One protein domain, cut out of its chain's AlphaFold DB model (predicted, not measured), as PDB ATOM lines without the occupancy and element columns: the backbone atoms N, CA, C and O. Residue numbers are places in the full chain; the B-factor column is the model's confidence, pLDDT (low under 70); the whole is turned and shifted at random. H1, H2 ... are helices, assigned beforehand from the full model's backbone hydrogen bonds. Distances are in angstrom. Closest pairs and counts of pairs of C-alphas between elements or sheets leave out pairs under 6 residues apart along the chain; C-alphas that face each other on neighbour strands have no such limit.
ATOM      1  N   GLU A 122     -24.775   7.224   2.628       76.38
ATOM      2  CA  GLU A 122     -24.482   6.052   3.459       76.38
ATOM      3  C   GLU A 122     -25.418   6.060   4.689       76.38
ATOM      4  O   GLU A 122     -25.508   7.088   5.371       76.38
ATOM      5  N   PRO A 123     -26.120   4.952   4.994       78.62
ATOM      6  CA  PRO A 123     -27.043   4.902   6.117       78.62
ATOM      7  C   PRO A 123     -26.309   5.123   7.446       78.62
ATOM      8  O   PRO A 123     -25.161   4.690   7.617       78.62
ATOM      9  N   PRO A 124     -26.955   5.780   8.423       83.69
ATOM     10  CA  PRO A 124     -26.355   6.008   9.724       83.69
ATOM     11  C   PRO A 124     -26.231   4.686  10.493       83.69
ATOM     12  O   PRO A 124     -27.221   4.131  10.958       83.69
ATOM     13  N   THR A 125     -25.002   4.194  10.658       88.00
ATOM     14  CA  THR A 125     -24.724   2.944  11.384       88.00
ATOM     15  C   THR A 125     -24.212   3.187  12.798       88.00
ATOM     16  O   THR A 125     -23.617   4.224  13.108       88.00
ATOM     17  N   LEU A 126     -24.378   2.191  13.671       86.44
ATOM     18  CA  LEU A 126     -23.856   2.219  15.040       86.44
ATOM     19  C   LEU A 126     -22.332   2.428  15.052       86.44
ATOM     20  O   LEU A 126     -21.822   3.250  15.814       86.44
ATOM     21  N   ALA A 127     -21.603   1.751  14.159       89.00
ATOM     22  CA  ALA A 127     -20.153   1.899  14.031       89.00
ATOM     23  C   ALA A 127     -19.731   3.337  13.662       89.00
ATOM     24  O   ALA A 127     -18.718   3.825  14.166       89.00
ATOM     25  N   MET A 128     -20.517   4.042  12.838       89.19
ATOM     26  CA  MET A 128     -20.283   5.457  12.530       89.19
ATOM     27  C   MET A 128     -20.404   6.333  13.786       89.19
ATOM     28  O   MET A 128     -19.571   7.216  14.003       89.19
ATOM     29  N   TYR A 129     -21.409   6.088  14.630       91.62
ATOM     30  CA  TYR A 129     -21.570   6.815  15.890       91.62
ATOM     31  C   TYR A 129     -20.444   6.506  16.877       91.62
ATOM     32  O   TYR A 129     -19.853   7.436  17.418       91.62
ATOM     33  N   LEU A 130     -20.075   5.234  17.059       91.44
ATOM     34  CA  LEU A 130     -18.960   4.845  17.934       91.44
ATOM     35  C   LEU A 130     -17.627   5.465  17.503       91.44
ATOM     36  O   LEU A 130     -16.824   5.852  18.352       91.44
ATOM     37  N   PHE A 131     -17.402   5.618  16.197       93.00
ATOM     38  CA  PHE A 131     -16.239   6.337  15.687       93.00
ATOM     39  C   PHE A 131     -16.262   7.819  16.079       93.00
ATOM     40  O   PHE A 131     -15.286   8.317  16.644       93.00
ATOM     41  N   LYS A 132     -17.377   8.516  15.815       91.81
ATOM     42  CA  LYS A 132     -17.537   9.951  16.104       91.81
ATOM     43  C   LYS A 132     -17.458  10.244  17.605       91.81
ATOM     44  O   LYS A 132     -16.713  11.129  18.015       91.81
ATOM     45  N   PHE A 133     -18.167   9.474  18.428       91.25
ATOM     46  CA  PHE A 133     -18.136   9.622  19.884       91.25
ATOM     47  C   PHE A 133     -16.814   9.166  20.498       91.25
ATOM     48  O   PHE A 133     -16.457   9.627  21.580       91.25
ATOM     49  N   GLY A 134     -16.046   8.321  19.811       90.38
ATOM     50  CA  GLY A 134     -14.736   7.907  20.293       90.38
ATOM     51  C   GLY A 134     -13.698   9.035  20.345       90.38
ATOM     52  O   GLY A 134     -12.768   8.948  21.138       90.38
ATOM     53  N   PHE A 135     -13.889  10.141  19.614       91.38
ATOM     54  CA  PHE A 135     -13.064  11.345  19.798       91.38
ATOM     55  C   PHE A 135     -13.298  12.034  21.151       91.38
ATOM     56  O   PHE A 135     -12.388  12.678  21.664       91.38
ATOM     57  N   LEU A 136     -14.489  11.881  21.740       91.25
ATOM     58  CA  LEU A 136     -14.794  12.351  23.093       91.25
ATOM     59  C   LEU A 136     -14.420  11.296  24.146       91.25
ATOM     60  O   LEU A 136     -13.942  11.632  25.226       91.25
ATOM     61  N   PHE A 137     -14.629  10.016  23.826       90.44
ATOM     62  CA  PHE A 137     -14.370   8.898  24.727       90.44
ATOM     63  C   PHE A 137     -13.724   7.715  23.983       90.44
ATOM     64  O   PHE A 137     -14.437   6.841  23.480       90.44
ATOM     65  N   PRO A 138     -12.377   7.631  23.938       88.81
ATOM     66  CA  PRO A 138     -11.644   6.662  23.109       88.81
ATOM     67  C   PRO A 138     -11.982   5.188  23.348       88.81
ATOM     68  O   PRO A 138     -11.729   4.345  22.486       88.81
ATOM     69  N   LEU A 139     -12.596   4.853  24.489       89.19
ATOM     70  CA  LEU A 139     -13.069   3.497  24.756       89.19
ATOM     71  C   LEU A 139     -14.163   3.034  23.775       89.19
ATOM     72  O   LEU A 139     -14.269   1.840  23.496       89.19
ATOM     73  N   PHE A 140     -14.921   3.955  23.175       91.19
ATOM     74  CA  PHE A 140     -15.919   3.615  22.158       91.19
ATOM     75  C   PHE A 140     -15.319   3.116  20.843       91.19
ATOM     76  O   PHE A 140     -15.969   2.341  20.141       91.19
ATOM     77  N   TRP A 141     -14.060   3.442  20.537       93.75
ATOM     78  CA  TRP A 141     -13.380   2.824  19.401       93.75
ATOM     79  C   TRP A 141     -13.201   1.312  19.599       93.75
ATOM     80  O   TRP A 141     -13.348   0.569  18.631       93.75
ATOM     81  N   PHE A 142     -12.995   0.829  20.832       90.75
ATOM     82  CA  PHE A 142     -12.940  -0.614  21.119       90.75
ATOM     83  C   PHE A 142     -14.291  -1.302  20.933       90.75
ATOM     84  O   PHE A 142     -14.344  -2.373  20.334       90.75
ATOM     85  N   ALA A 143     -15.389  -0.669  21.356       88.88
ATOM     86  CA  ALA A 143     -16.733  -1.167  21.062       88.88
ATOM     87  C   ALA A 143     -16.981  -1.247  19.542       88.88
ATOM     88  O   ALA A 143     -17.559  -2.215  19.059       88.88
ATOM     89  N   GLY A 144     -16.464  -0.278  18.774       88.50
ATOM     90  CA  GLY A 144     -16.544  -0.283  17.311       88.50
ATOM     91  C   GLY A 144     -15.716  -1.397  16.667       88.50
ATOM     92  O   GLY A 144     -16.141  -1.970  15.669       88.50
ATOM     93  N   ILE A 145     -14.569  -1.757  17.251       89.94
ATOM     94  CA  ILE A 145     -13.741  -2.885  16.790       89.94
ATOM     95  C   ILE A 145     -14.474  -4.221  16.982       89.94
ATOM     96  O   ILE A 145     -14.382  -5.087  16.114       89.94
ATOM     97  N   ILE A 146     -15.240  -4.388  18.067       88.50
ATOM     98  CA  ILE A 146     -16.003  -5.623  18.335       88.50
ATOM     99  C   ILE A 146     -17.035  -5.903  17.226       88.50
ATOM    100  O   ILE A 146     -17.287  -7.064  16.908       88.50
ATOM    101  N   VAL A 147     -17.551  -4.870  16.548       84.81
ATOM    102  CA  VAL A 147     -18.472  -5.011  15.401       84.81
ATOM    103  C   VAL A 147     -17.836  -5.773  14.222       84.81
ATOM    104  O   VAL A 147     -18.549  -6.432  13.463       84.81
ATOM    105  N   LEU A 148     -16.499  -5.782  14.094       84.38
ATOM    106  CA  LEU A 148     -15.798  -6.608  13.093       84.38
ATOM    107  C   LEU A 148     -15.927  -8.111  13.369       84.38
ATOM    108  O   LEU A 148     -15.838  -8.904  12.436       84.38
ATOM    109  N   LEU A 149     -16.123  -8.496  14.632       82.19
ATOM    110  CA  LEU A 149     -16.174  -9.890  15.076       82.19
ATOM    111  C   LEU A 149     -17.605 -10.443  15.135       82.19
ATOM    112  O   LEU A 149     -17.780 -11.657  15.175       82.19
ATOM    113  N   SER A 150     -18.622  -9.576  15.123       80.38
ATOM    114  CA  SER A 150     -20.032  -9.982  15.152       80.38
ATOM    115  C   SER A 150     -20.605 -10.064  13.734       80.38
ATOM    116  O   SER A 150     -20.489  -9.074  13.005       80.38
ATOM    117  N   PRO A 151     -21.243 -11.175  13.317       74.38
ATOM    118  CA  PRO A 151     -22.073 -11.195  12.114       74.38
ATOM    119  C   PRO A 151     -23.315 -10.315  12.330       74.38
ATOM    120  O   PRO A 151     -23.842 -10.246  13.442       74.38
ATOM    121  N   LEU A 152     -23.750  -9.606  11.287       68.94
ATOM    122  CA  LEU A 152     -24.981  -8.818  11.322       68.94
ATOM    123  C   LEU A 152     -26.125  -9.733  10.873       68.94
ATOM    124  O   LEU A 152     -26.137 -10.155   9.721       68.94
ATOM    125  N   SER A 153     -27.048 -10.054  11.779       62.62
ATOM    126  CA  SER A 153     -28.233 -10.863  11.470       62.62
ATOM    127  C   SER A 153     -29.472  -9.982  11.534       62.62
ATOM    128  O   SER A 153     -29.782  -9.426  12.589       62.62
ATOM    129  N   ALA A 154     -30.178  -9.847  10.414       69.56
ATOM    130  CA  ALA A 154     -31.464  -9.166  10.397       69.56
ATOM    131  C   ALA A 154     -32.544 -10.080  11.006       69.56
ATOM    132  O   ALA A 154     -32.615 -11.253  10.637       69.56
ATOM    133  N   PRO A 155     -33.380  -9.585  11.935       70.31
ATOM    134  CA  PRO A 155     -34.510 -10.351  12.443       70.31
ATOM    135  C   PRO A 155     -35.584 -10.543  11.358       70.31
ATOM    136  O   PRO A 155     -35.759  -9.703  10.472       70.31
ATOM    137  N   GLU A 156     -36.339 -11.638  11.460       62.84
ATOM    138  CA  GLU A 156     -37.309 -12.119  10.457       62.84
ATOM    139  C   GLU A 156     -38.387 -11.071  10.091       62.84
ATOM    140  O   GLU A 156     -38.789 -10.955   8.934       62.84
ATOM    141  N   ASN A 157     -38.728 -10.178  11.029       63.44
ATOM    142  CA  ASN A 157     -39.764  -9.140  10.886       63.44
ATOM    143  C   ASN A 157     -39.233  -7.741  10.485       63.44
ATOM    144  O   ASN A 157     -39.925  -6.739  10.672       63.44
ATOM    145  N   TRP A 158     -37.992  -7.632  10.002       61.62
ATOM    146  CA  TRP A 158     -37.372  -6.348   9.649       61.62
ATOM    147  C   TRP A 158     -37.853  -5.801   8.295       61.62
ATOM    148  O   TRP A 158     -37.505  -6.359   7.266       61.62
ATOM    149  N   GLU A 159     -38.595  -4.689   8.274       57.88
ATOM    150  CA  GLU A 159     -39.162  -4.075   7.051       57.88
ATOM    151  C   GLU A 159     -40.075  -5.024   6.232       57.88
ATOM    152  O   GLU A 159     -39.744  -5.402   5.109       57.88
ATOM    153  N   PRO A 160     -41.265  -5.388   6.754       64.12
ATOM    154  CA  PRO A 160     -42.184  -6.334   6.103       64.12
ATOM    155  C   PRO A 160     -42.811  -5.813   4.797       64.12
ATOM    156  O   PRO A 160     -43.494  -6.554   4.102       64.12
ATOM    157  N   THR A 161     -42.611  -4.536   4.472       71.56
ATOM    158  CA  THR A 161     -43.151  -3.879   3.275       71.56
ATOM    159  C   THR A 161     -42.248  -4.009   2.048       71.56
ATOM    160  O   THR A 161     -42.629  -3.524   0.987       71.56
ATOM    161  N   LYS A 162     -41.049  -4.596   2.185       70.88
ATOM    162  CA  LYS A 162     -40.063  -4.746   1.105       70.88
ATOM    163  C   LYS A 162     -39.866  -6.203   0.716       70.88
ATOM    164  O   LYS A 162     -39.994  -7.104   1.548       70.88
ATOM    165  N   THR A 163     -39.516  -6.420  -0.547       81.94
ATOM    166  CA  THR A 163     -39.249  -7.756  -1.095       81.94
ATOM    167  C   THR A 163     -38.001  -8.357  -0.435       81.94
ATOM    168  O   THR A 163     -37.091  -7.634  -0.032       81.94
ATOM    169  N   GLU A 164     -37.923  -9.685  -0.311       76.00
ATOM    170  CA  GLU A 164     -36.814 -10.364   0.384       76.00
ATOM    171  C   GLU A 164     -35.433 -10.050  -0.221       76.00
ATOM    172  O   GLU A 164     -34.467  -9.855   0.518       76.00
ATOM    173  N   ALA A 165     -35.360  -9.876  -1.544       75.38
ATOM    174  CA  ALA A 165     -34.149  -9.442  -2.241       75.38
ATOM    175  C   ALA A 165     -33.699  -8.024  -1.828       75.38
ATOM    176  O   ALA A 165     -32.537  -7.815  -1.487       75.38
ATOM    177  N   GLU A 166     -34.622  -7.061  -1.746       78.31
ATOM    178  CA  GLU A 166     -34.318  -5.683  -1.327       78.31
ATOM    179  C   GLU A 166     -33.856  -5.621   0.140       78.31
ATOM    180  O   GLU A 166     -33.005  -4.811   0.512       78.31
ATOM    181  N   ARG A 167     -34.387  -6.508   0.991       76.50
ATOM    182  CA  ARG A 167     -33.959  -6.638   2.393       76.50
ATOM    183  C   ARG A 167     -32.520  -7.145   2.492       76.50
ATOM    184  O   ARG A 167     -31.760  -6.636   3.317       76.50
ATOM    185  N   GLN A 168     -32.133  -8.114   1.660       78.44
ATOM    186  CA  GLN A 168     -30.762  -8.633   1.624       78.44
ATOM    187  C   GLN A 168     -29.765  -7.566   1.154       78.44
ATOM    188  O   GLN A 168     -28.728  -7.382   1.797       78.44
ATOM    189  N   GLU A 169     -30.107  -6.795   0.119       81.75
ATOM    190  CA  GLU A 169     -29.266  -5.693  -0.368       81.75
ATOM    191  C   GLU A 169     -29.055  -4.604   0.696       81.75
ATOM    192  O   GLU A 169     -27.935  -4.121   0.894       81.75
ATOM    193  N   LEU A 170     -30.103  -4.251   1.449       79.56
ATOM    194  CA  LEU A 170     -30.003  -3.288   2.551       79.56
ATOM    195  C   LEU A 170     -29.108  -3.792   3.686       79.56
ATOM    196  O   LEU A 170     -28.308  -3.024   4.228       79.56
ATOM    197  N   VAL A 171     -29.211  -5.074   4.037       82.50
ATOM    198  CA  VAL A 171     -28.358  -5.697   5.059       82.50
ATOM    199  C   VAL A 171     -26.903  -5.732   4.603       82.50
ATOM    200  O   VAL A 171     -26.004  -5.432   5.394       82.50
ATOM    201  N   GLU A 172     -26.649  -6.028   3.329       83.12
ATOM    202  CA  GLU A 172     -25.296  -6.015   2.784       83.12
ATOM    203  C   GLU A 172     -24.704  -4.597   2.773       83.12
ATOM    204  O   GLU A 172     -23.553  -4.390   3.179       83.12
ATOM    205  N   LEU A 173     -25.496  -3.595   2.391       85.81
ATOM    206  CA  LEU A 173     -25.089  -2.191   2.401       85.81
ATOM    207  C   LEU A 173     -24.789  -1.708   3.833       85.81
ATOM    208  O   LEU A 173     -23.736  -1.103   4.081       85.81
ATOM    209  N   LEU A 174     -25.652  -2.031   4.802       83.50
ATOM    210  CA  LEU A 174     -25.426  -1.762   6.228       83.50
ATOM    211  C   LEU A 174     -24.156  -2.452   6.737       83.50
ATOM    212  O   LEU A 174     -23.327  -1.826   7.396       83.50
ATOM    213  N   ARG A 175     -23.923  -3.712   6.361       87.81
ATOM    214  CA  ARG A 175     -22.723  -4.446   6.773       87.81
ATOM    215  C   ARG A 175     -21.445  -3.841   6.195       87.81
ATOM    216  O   ARG A 175     -20.458  -3.679   6.918       87.81
ATOM    217  N   ARG A 176     -21.441  -3.481   4.907       85.94
ATOM    218  CA  ARG A 176     -20.293  -2.834   4.245       85.94
ATOM    219  C   ARG A 176     -19.975  -1.493   4.904       85.94
ATOM    220  O   ARG A 176     -18.806  -1.195   5.159       85.94
ATOM    221  N   THR A 177     -20.995  -0.697   5.218       88.06
ATOM    222  CA  THR A 177     -20.821   0.602   5.885       88.06
ATOM    223  C   THR A 177     -20.336   0.445   7.327       88.06
ATOM    224  O   THR A 177     -19.355   1.091   7.700       88.06
ATOM    225  N   GLU A 178     -20.896  -0.475   8.113       89.69
ATOM    226  CA  GLU A 178     -20.403  -0.792   9.461       89.69
ATOM    227  C   GLU A 178     -18.931  -1.206   9.467       89.69
ATOM    228  O   GLU A 178     -18.142  -0.682  10.253       89.69
ATOM    229  N   GLN A 179     -18.528  -2.096   8.555       89.62
ATOM    230  CA  GLN A 179     -17.140  -2.548   8.461       89.62
ATOM    231  C   GLN A 179     -16.175  -1.415   8.108       89.62
ATOM    232  O   GLN A 179     -15.069  -1.361   8.653       89.62
ATOM    233  N   LYS A 180     -16.569  -0.493   7.216       92.31
ATOM    234  CA  LYS A 180     -15.758   0.694   6.893       92.31
ATOM    235  C   LYS A 180     -15.490   1.522   8.151       92.31
ATOM    236  O   LYS A 180     -14.340   1.869   8.421       92.31
ATOM    237  N   TRP A 181     -16.526   1.827   8.931       92.94
ATOM    238  CA  TRP A 181     -16.390   2.642  10.143       92.94
ATOM    239  C   TRP A 181     -15.682   1.899  11.283       92.94
ATOM    240  O   TRP A 181     -14.827   2.481  11.944       92.94
ATOM    241  N   ALA A 182     -15.917   0.599  11.445       92.25
ATOM    242  CA  ALA A 182     -15.217  -0.224  12.427       92.25
ATOM    243  C   ALA A 182     -13.702  -0.325  12.146       92.25
ATOM    244  O   ALA A 182     -12.885  -0.219  13.062       92.25
ATOM    245  N   LYS A 183     -13.296  -0.428  10.871       93.44
ATOM    246  CA  LYS A 183     -11.877  -0.337  10.472       93.44
ATOM    247  C   LYS A 183     -11.276   1.037  10.794       93.44
ATOM    248  O   LYS A 183     -10.121   1.111  11.203       93.44
ATOM    249  N   ARG A 184     -12.042   2.126  10.659       94.50
ATOM    250  CA  ARG A 184     -11.595   3.474  11.063       94.50
ATOM    251  C   ARG A 184     -11.413   3.586  12.580       94.50
ATOM    252  O   ARG A 184     -10.419   4.167  13.005       94.50
ATOM    253  N   CYS A 185     -12.291   2.980  13.386       92.81
ATOM    254  CA  CYS A 185     -12.098   2.861  14.840       92.81
ATOM    255  C   CYS A 185     -10.802   2.114  15.189       92.81
ATOM    256  O   CYS A 185     -10.062   2.550  16.070       92.81
ATOM    257  N   LEU A 186     -10.488   1.031  14.466       94.12
ATOM    258  CA  LEU A 186      -9.231   0.302  14.638       94.12
ATOM    259  C   LEU A 186      -8.017   1.201  14.372       94.12
ATOM    260  O   LEU A 186      -7.153   1.327  15.238       94.12
ATOM    261  N   TRP A 187      -7.977   1.875  13.220       94.75
ATOM    262  CA  TRP A 187      -6.883   2.791  12.885       94.75
ATOM    263  C   TRP A 187      -6.750   3.944  13.886       94.75
ATOM    264  O   TRP A 187      -5.638   4.231  14.325       94.75
ATOM    265  N   ALA A 188      -7.861   4.549  14.314       93.38
ATOM    266  CA  ALA A 188      -7.856   5.602  15.329       93.38
ATOM    267  C   ALA A 188      -7.273   5.116  16.668       93.38
ATOM    268  O   ALA A 188      -6.440   5.802  17.259       93.38
ATOM    269  N   SER A 189      -7.628   3.901  17.109       91.38
ATOM    270  CA  SER A 189      -7.087   3.314  18.344       91.38
ATOM    271  C   SER A 189      -5.577   3.044  18.270       91.38
ATOM    272  O   SER A 189      -4.856   3.311  19.230       91.38
ATOM    273  N   ILE A 190      -5.081   2.580  17.115       94.44
ATOM    274  CA  ILE A 190      -3.651   2.327  16.890       94.44
ATOM    275  C   ILE A 190      -2.876   3.644  16.891       94.44
ATOM    276  O   ILE A 190      -1.858   3.751  17.571       94.44
ATOM    277  N   ILE A 191      -3.366   4.653  16.166       94.44
ATOM    278  CA  ILE A 191      -2.728   5.973  16.105       94.44
ATOM    279  C   ILE A 191      -2.671   6.594  17.502       94.44
ATOM    280  O   ILE A 191      -1.605   7.046  17.917       94.44
ATOM    281  N   LEU A 192      -3.768   6.549  18.266       92.25
ATOM    282  CA  LEU A 192      -3.781   7.038  19.643       92.25
ATOM    283  C   LEU A 192      -2.757   6.297  20.516       92.25
ATOM    284  O   LEU A 192      -2.010   6.935  21.252       92.25
ATOM    285  N   ALA A 193      -2.672   4.967  20.413       90.06
ATOM    286  CA  ALA A 193      -1.704   4.181  21.175       90.06
ATOM    287  C   ALA A 193      -0.248   4.553  20.837       90.06
ATOM    288  O   ALA A 193       0.582   4.666  21.740       90.06
ATOM    289  N   VAL A 194       0.060   4.786  19.555       93.56
ATOM    290  CA  VAL A 194       1.386   5.244  19.112       93.56
ATOM    291  C   VAL A 194       1.690   6.638  19.655       93.56
ATOM    292  O   VAL A 194       2.766   6.842  20.208       93.56
ATOM    293  N   VAL A 195       0.746   7.580  19.564       92.38
ATOM    294  CA  VAL A 195       0.915   8.944  20.091       92.38
ATOM    295  C   VAL A 195       1.172   8.917  21.600       92.38
ATOM    296  O   VAL A 195       2.133   9.525  22.066       92.38
ATOM    297  N   VAL A 196       0.389   8.148  22.365       87.75
ATOM    298  CA  VAL A 196       0.595   7.987  23.814       87.75
ATOM    299  C   VAL A 196       1.962   7.368  24.114       87.75
ATOM    300  O   VAL A 196       2.655   7.831  25.021       87.75
ATOM    301  N   ALA A 197       2.393   6.359  23.351       83.00
ATOM    302  CA  ALA A 197       3.707   5.743  23.527       83.00
ATOM    303  C   ALA A 197       4.858   6.722  23.238       83.00
ATOM    304  O   ALA A 197       5.839   6.732  23.981       83.00
ATOM    305  N   VAL A 198       4.730   7.564  22.207       88.94
ATOM    306  CA  VAL A 198       5.718   8.600  21.870       88.94
ATOM    307  C   VAL A 198       5.781   9.664  22.962       88.94
ATOM    308  O   VAL A 198       6.871   9.943  23.452       88.94
ATOM    309  N   ILE A 199       4.637  10.197  23.411       86.38
ATOM    310  CA  ILE A 199       4.579  11.192  24.496       86.38
ATOM    311  C   ILE A 199       5.201  10.622  25.775       86.38
ATOM    312  O   ILE A 199       6.045  11.261  26.398       86.38
ATOM    313  N   THR A 200       4.850   9.384  26.129       81.50
ATOM    314  CA  THR A 200       5.426   8.709  27.301       81.50
ATOM    315  C   THR A 200       6.932   8.496  27.136       81.50
ATOM    316  O   THR A 200       7.690   8.675  28.084       81.50
ATOM    317  N   GLY A 201       7.390   8.129  25.935       78.75
ATOM    318  CA  GLY A 201       8.807   7.955  25.622       78.75
ATOM    319  C   GLY A 201       9.610   9.250  25.756       78.75
ATOM    320  O   GLY A 201      10.682   9.229  26.359       78.75
ATOM    321  N   ILE A 202       9.072  10.368  25.258       84.69
ATOM    322  CA  ILE A 202       9.677  11.702  25.379       84.69
ATOM    323  C   ILE A 202       9.734  12.123  26.852       84.69
ATOM    324  O   ILE A 202      10.812  12.454  27.334       84.69
ATOM    325  N   ALA A 203       8.624  12.013  27.590       79.44
ATOM    326  CA  ALA A 203       8.571  12.373  29.009       79.44
ATOM    327  C   ALA A 203       9.555  11.547  29.858       79.44
ATOM    328  O   ALA A 203      10.218  12.067  30.755       79.44
ATOM    329  N   VAL A 204       9.703  10.250  29.560       77.00
ATOM    330  CA  VAL A 204      10.696   9.397  30.228       77.00
ATOM    331  C   VAL A 204      12.122   9.818  29.872       77.00
ATOM    332  O   VAL A 204      12.970   9.825  30.760       77.00
ATOM    333  N   ALA A 205      12.404  10.165  28.614       78.19
ATOM    334  CA  ALA A 205      13.729  10.624  28.197       78.19
ATOM    335  C   ALA A 205      14.111  11.957  28.865       78.19
ATOM    336  O   ALA A 205      15.216  12.080  29.393       78.19
ATOM    337  N   GLU A 206      13.184  12.913  28.916       82.38
ATOM    338  CA  GLU A 206      13.362  14.198  29.599       82.38
ATOM    339  C   GLU A 206      13.615  14.011  31.099       82.38
ATOM    340  O   GLU A 206      14.574  14.551  31.647       82.38
ATOM    341  N   ALA A 207      12.842  13.142  31.751       74.31
ATOM    342  CA  ALA A 207      13.048  12.784  33.149       74.31
ATOM    343  C   ALA A 207      14.436  12.170  33.422       74.31
ATOM    344  O   ALA A 207      15.016  12.396  34.485       74.31
ATOM    345  N   VAL A 208      14.981  11.376  32.490       73.69
ATOM    346  CA  VAL A 208      16.329  10.788  32.618       73.69
ATOM    347  C   VAL A 208      17.402  11.873  32.555       73.69
ATOM    348  O   VAL A 208      18.314  11.879  33.385       73.69
ATOM    349  N   GLU A 209      17.288  12.788  31.595       81.06
ATOM    350  CA  GLU A 209      18.238  13.887  31.428       81.06
ATOM    351  C   GLU A 209      18.160  14.895  32.582       81.06
ATOM    352  O   GLU A 209      19.201  15.312  33.086       81.06
ATOM    353  N   GLY A 210      16.965  15.210  33.092       80.12
ATOM    354  CA  GLY A 210      16.796  16.084  34.260       80.12
ATOM    355  C   GLY A 210      17.436  15.523  35.536       80.12
ATOM    356  O   GLY A 210      18.078  16.251  36.287       80.12
ATOM    357  N   ILE A 211      17.373  14.202  35.757       75.19
ATOM    358  CA  ILE A 211      18.091  13.557  36.875       75.19
ATOM    359  C   ILE A 211      19.609  13.645  36.675       75.19
ATOM    360  O   ILE A 211      20.345  13.860  37.635       75.19
ATOM    361  N   ARG A 212      20.095  13.486  35.439       77.19
ATOM    362  CA  ARG A 212      21.527  13.595  35.120       77.19
ATOM    363  C   ARG A 212      22.062  15.014  35.319       77.19
ATOM    364  O   ARG A 212      23.234  15.175  35.637       77.19
ATOM    365  N   ARG A 213      21.200  16.014  35.135       82.06
ATOM    366  CA  ARG A 213      21.462  17.438  35.377       82.06
ATOM    367  C   ARG A 213      21.246  17.862  36.837       82.06
ATOM    368  O   ARG A 213      21.343  19.048  37.120       82.06
ATOM    369  N   GLU A 214      20.954  16.917  37.737       79.62
ATOM    370  CA  GLU A 214      20.640  17.146  39.161       79.62
ATOM    371  C   GLU A 214      19.408  18.042  39.417       79.62
ATOM    372  O   GLU A 214      19.195  18.529  40.523       79.62
ATOM    373  N   GLU A 215      18.539  18.207  38.417       81.25
ATOM    374  CA  GLU A 215      17.335  19.048  38.484       81.25
ATOM    375  C   GLU A 215      16.204  18.395  39.301       81.25
ATOM    376  O   GLU A 215      15.352  19.068  39.887       81.25
ATOM    377  N   TYR A 216      16.225  17.062  39.398       79.75
ATOM    378  CA  TYR A 216      15.310  16.279  40.225       79.75
ATOM    379  C   TYR A 216      16.080  15.478  41.272       79.75
ATOM    380  O   TYR A 216      16.956  14.675  40.949       79.75
ATOM    381  N   SER A 217      15.682  15.624  42.537       73.50
ATOM    382  CA  SER A 217      16.309  14.937  43.680       73.50
ATOM    383  C   SER A 217      16.126  13.413  43.641       73.50
ATOM    384  O   SER A 217      16.918  12.642  44.188       73.50
ATOM    385  N   SER A 218      15.053  12.950  43.000       67.88
ATOM    386  CA  SER A 218      14.707  11.540  42.904       67.88
ATOM    387  C   SER A 218      13.849  11.277  41.678       67.88
ATOM    388  O   SER A 218      13.049  12.103  41.254       67.88
ATOM    389  N   SER A 219      13.921  10.058  41.156       64.19
ATOM    390  CA  SER A 219      13.069   9.603  40.051       64.19
ATOM    391  C   SER A 219      11.570   9.670  40.369       64.19
ATOM    392  O   SER A 219      10.757   9.682  39.455       64.19
ATOM    393  N   ARG A 220      11.202   9.698  41.657       66.00
ATOM    394  CA  ARG A 220       9.816   9.898  42.096       66.00
ATOM    395  C   ARG A 220       9.388  11.363  41.970       66.00
ATOM    396  O   ARG A 220       8.288  11.595  41.502       66.00
ATOM    397  N   ASP A 221      10.285  12.294  42.295       74.69
ATOM    398  CA  ASP A 221      10.098  13.742  42.112       74.69
ATOM    399  C   ASP A 221       9.993  14.088  40.617       74.69
ATOM    400  O   ASP A 221       9.079  14.790  40.204       74.69
ATOM    401  N   ALA A 222      10.838  13.480  39.773       71.56
ATOM    402  CA  ALA A 222      10.741  13.610  38.317       71.56
ATOM    403  C   ALA A 222       9.413  13.054  37.764       71.56
ATOM    404  O   ALA A 222       8.765  13.697  36.949       71.56
ATOM    405  N   ALA A 223       8.981  11.869  38.211       71.12
ATOM    406  CA  ALA A 223       7.725  11.264  37.760       71.12
ATOM    407  C   ALA A 223       6.479  12.020  38.254       71.12
ATOM    408  O   ALA A 223       5.476  12.043  37.549       71.12
ATOM    409  N   GLU A 224       6.542  12.628  39.439       74.94
ATOM    410  CA  GLU A 224       5.484  13.473  39.997       74.94
ATOM    411  C   GLU A 224       5.386  14.804  39.243       74.94
ATOM    412  O   GLU A 224       4.298  15.181  38.817       74.94
ATOM    413  N   LYS A 225       6.526  15.451  38.970       79.44
ATOM    414  CA  LYS A 225       6.590  16.701  38.197       79.44
ATOM    415  C   LYS A 225       6.240  16.522  36.717       79.44
ATOM    416  O   LYS A 225       5.650  17.421  36.132       79.44
ATOM    417  N   LEU A 226       6.564  15.372  36.122       75.12
ATOM    418  CA  LEU A 226       6.292  15.060  34.708       75.12
ATOM    419  C   LEU A 226       5.025  14.206  34.500       75.12
ATOM    420  O   LEU A 226       4.731  13.810  33.375       75.12
ATOM    421  N   GLY A 227       4.275  13.894  35.563       71.44
ATOM    422  CA  GLY A 227       2.996  13.176  35.477       71.44
ATOM    423  C   GLY A 227       3.080  11.730  34.956       71.44
ATOM    424  O   GLY A 227       2.119  11.225  34.375       71.44
ATOM    425  N   ILE A 228       4.210  11.037  35.138       72.38
ATOM    426  CA  ILE A 228       4.432   9.680  34.610       72.38
ATOM    427  C   ILE A 228       3.842   8.634  35.568       72.38
ATOM    428  O   ILE A 228       4.337   8.419  36.678       72.38
ATOM    429  N   LEU A 229       2.817   7.906  35.116       60.22
ATOM    430  CA  LEU A 229       2.164   6.849  35.894       60.22
ATOM    431  C   LEU A 229       3.061   5.590  36.013       60.22
ATOM    432  O   LEU A 229       3.041   4.706  35.160       60.22
ATOM    433  N   GLY A 230       3.833   5.465  37.101       60.94
ATOM    434  CA  GLY A 230       4.251   4.154  37.627       60.94
ATOM    435  C   GLY A 230       5.741   3.929  37.929       60.94
ATOM    436  O   GLY A 230       6.635   4.161  37.124       60.94
ATOM    437  N   ALA A 231       5.997   3.336  39.100       54.47
ATOM    438  CA  ALA A 231       7.314   3.026  39.672       54.47
ATOM    439  C   ALA A 231       8.139   1.938  38.937       54.47
ATOM    440  O   ALA A 231       9.318   1.738  39.244       54.47
ATOM    441  N   TYR A 232       7.542   1.204  37.990       55.66
ATOM    442  CA  TYR A 232       8.136  -0.002  37.392       55.66
ATOM    443  C   TYR A 232       9.180   0.295  36.299       55.66
ATOM    444  O   TYR A 232      10.161  -0.439  36.151       55.66
ATOM    445  N   THR A 233       9.015   1.392  35.558       57.22
ATOM    446  CA  THR A 233       9.970   1.866  34.538       57.22
ATOM    447  C   THR A 233      11.299   2.292  35.172       57.22
ATOM    448  O   THR A 233      12.374   1.988  34.652       57.22
ATOM    449  N   TRP A 234      11.242   2.876  36.367       58.59
ATOM    450  CA  TRP A 234      12.397   3.444  37.067       58.59
ATOM    451  C   TRP A 234      13.349   2.413  37.671       58.59
ATOM    452  O   TRP A 234      14.562   2.629  37.688       58.59
ATOM    453  N   GLN A 235      12.845   1.259  38.122       57.75
ATOM    454  CA  GLN A 235      13.713   0.175  38.601       57.75
ATOM    455  C   GLN A 235      14.629  -0.355  37.489       57.75
ATOM    456  O   GLN A 235      15.768  -0.737  37.765       57.75
ATOM    457  N   ARG A 236      14.158  -0.345  36.234       59.22
ATOM    458  CA  ARG A 236      14.974  -0.716  35.069       59.22
ATOM    459  C   ARG A 236      16.011   0.349  34.742       59.22
ATOM    460  O   ARG A 236      17.143   0.000  34.422       59.22
ATOM    461  N   LEU A 237      15.645   1.622  34.887       56.16
ATOM    462  CA  LEU A 237      16.532   2.750  34.616       56.16
ATOM    463  C   LEU A 237      17.688   2.855  35.627       56.16
ATOM    464  O   LEU A 237      18.829   3.053  35.233       56.16
ATOM    465  N   LYS A 238      17.428   2.613  36.919       59.44
ATOM    466  CA  LYS A 238      18.472   2.541  37.965       59.44
ATOM    467  C   LYS A 238      19.337   1.270  37.896       59.44
ATOM    468  O   LYS A 238      20.079   0.994  38.834       59.44
ATOM    469  N   GLY A 239      19.178   0.430  36.868       60.25
ATOM    470  CA  GLY A 239      19.884  -0.850  36.738       60.25
ATOM    471  C   GLY A 239      19.513  -1.906  37.791       60.25
ATOM    472  O   GLY A 239      20.091  -2.989  37.797       60.25
ATOM    473  N   ARG A 240      18.533  -1.631  38.668       64.31
ATOM    474  CA  ARG A 240      18.087  -2.554  39.727       64.31
ATOM    475  C   ARG A 240      17.252  -3.710  39.176       64.31
ATOM    476  O   ARG A 240      17.292  -4.808  39.721       64.31
ATOM    477  N   ALA A 241      16.519  -3.482  38.089       62.47
ATOM    478  CA  ALA A 241      15.744  -4.498  37.392       62.47
ATOM    479  C   ALA A 241      16.320  -4.738  35.992       62.47
ATOM    480  O   ALA A 241      16.142  -3.944  35.067       62.47
ATOM    481  N   LEU A 242      16.994  -5.872  35.819       67.19
ATOM    482  CA  LEU A 242      17.453  -6.318  34.509       67.19
ATOM    483  C   LEU A 242      16.249  -6.684  33.619       67.19
ATOM    484  O   LEU A 242      15.250  -7.220  34.112       67.19
TER     485      LEU A 242
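This is residues 122 to 242 of the 426 residues of an uncharacterized protein of Antrodiella citrinella (UniProt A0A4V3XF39). A small helical hairpin, H1 and H2, packs on the middle of one long helix, H3; near H3's last residues the chain folds back, and short H4 packs there, with H5 nearby. The printed part has 121 residues with five named helices, H1 to H5 in order, and no named strand: all helix. It is an extended rod, radius of gyration of the C-alphas 23.6 A, spanning 76 by 26 by 17 A.

H1, residues 126 to 134, begins at C-alpha (-23.856, 2.219, 15.040). H2 is residues 139 to 146. H3, residues 164 to 212, is 72.0 A long. H4 is residues 219 to 225; H5, residues 232 to 237, ends at C-alpha (16.532, 2.750, 34.616).

H3, the hub, touches H1 with residues 178 to 185 alone, closest C-alphas Ala 127 and Glu 178, 5.3 A, at a shallow tilt of 20 degrees. Trp 141 of H2 and Cys 185 have the closest C-alphas of H2 and H3, 4.7 A. H4 touches H3 at a steep tilt of 61 degrees, closest C-alphas Ala 207 and Ala 222, 5.7 A. H5 is near H3. Every O i to N i+4 pair is within hydrogen-bond range in H1 to H4, and 1 of 2 in H5.

The printed part has no cut; the H2 to H3 link is long, 17 residues. Residues 229 to 242 are among those under pLDDT 70.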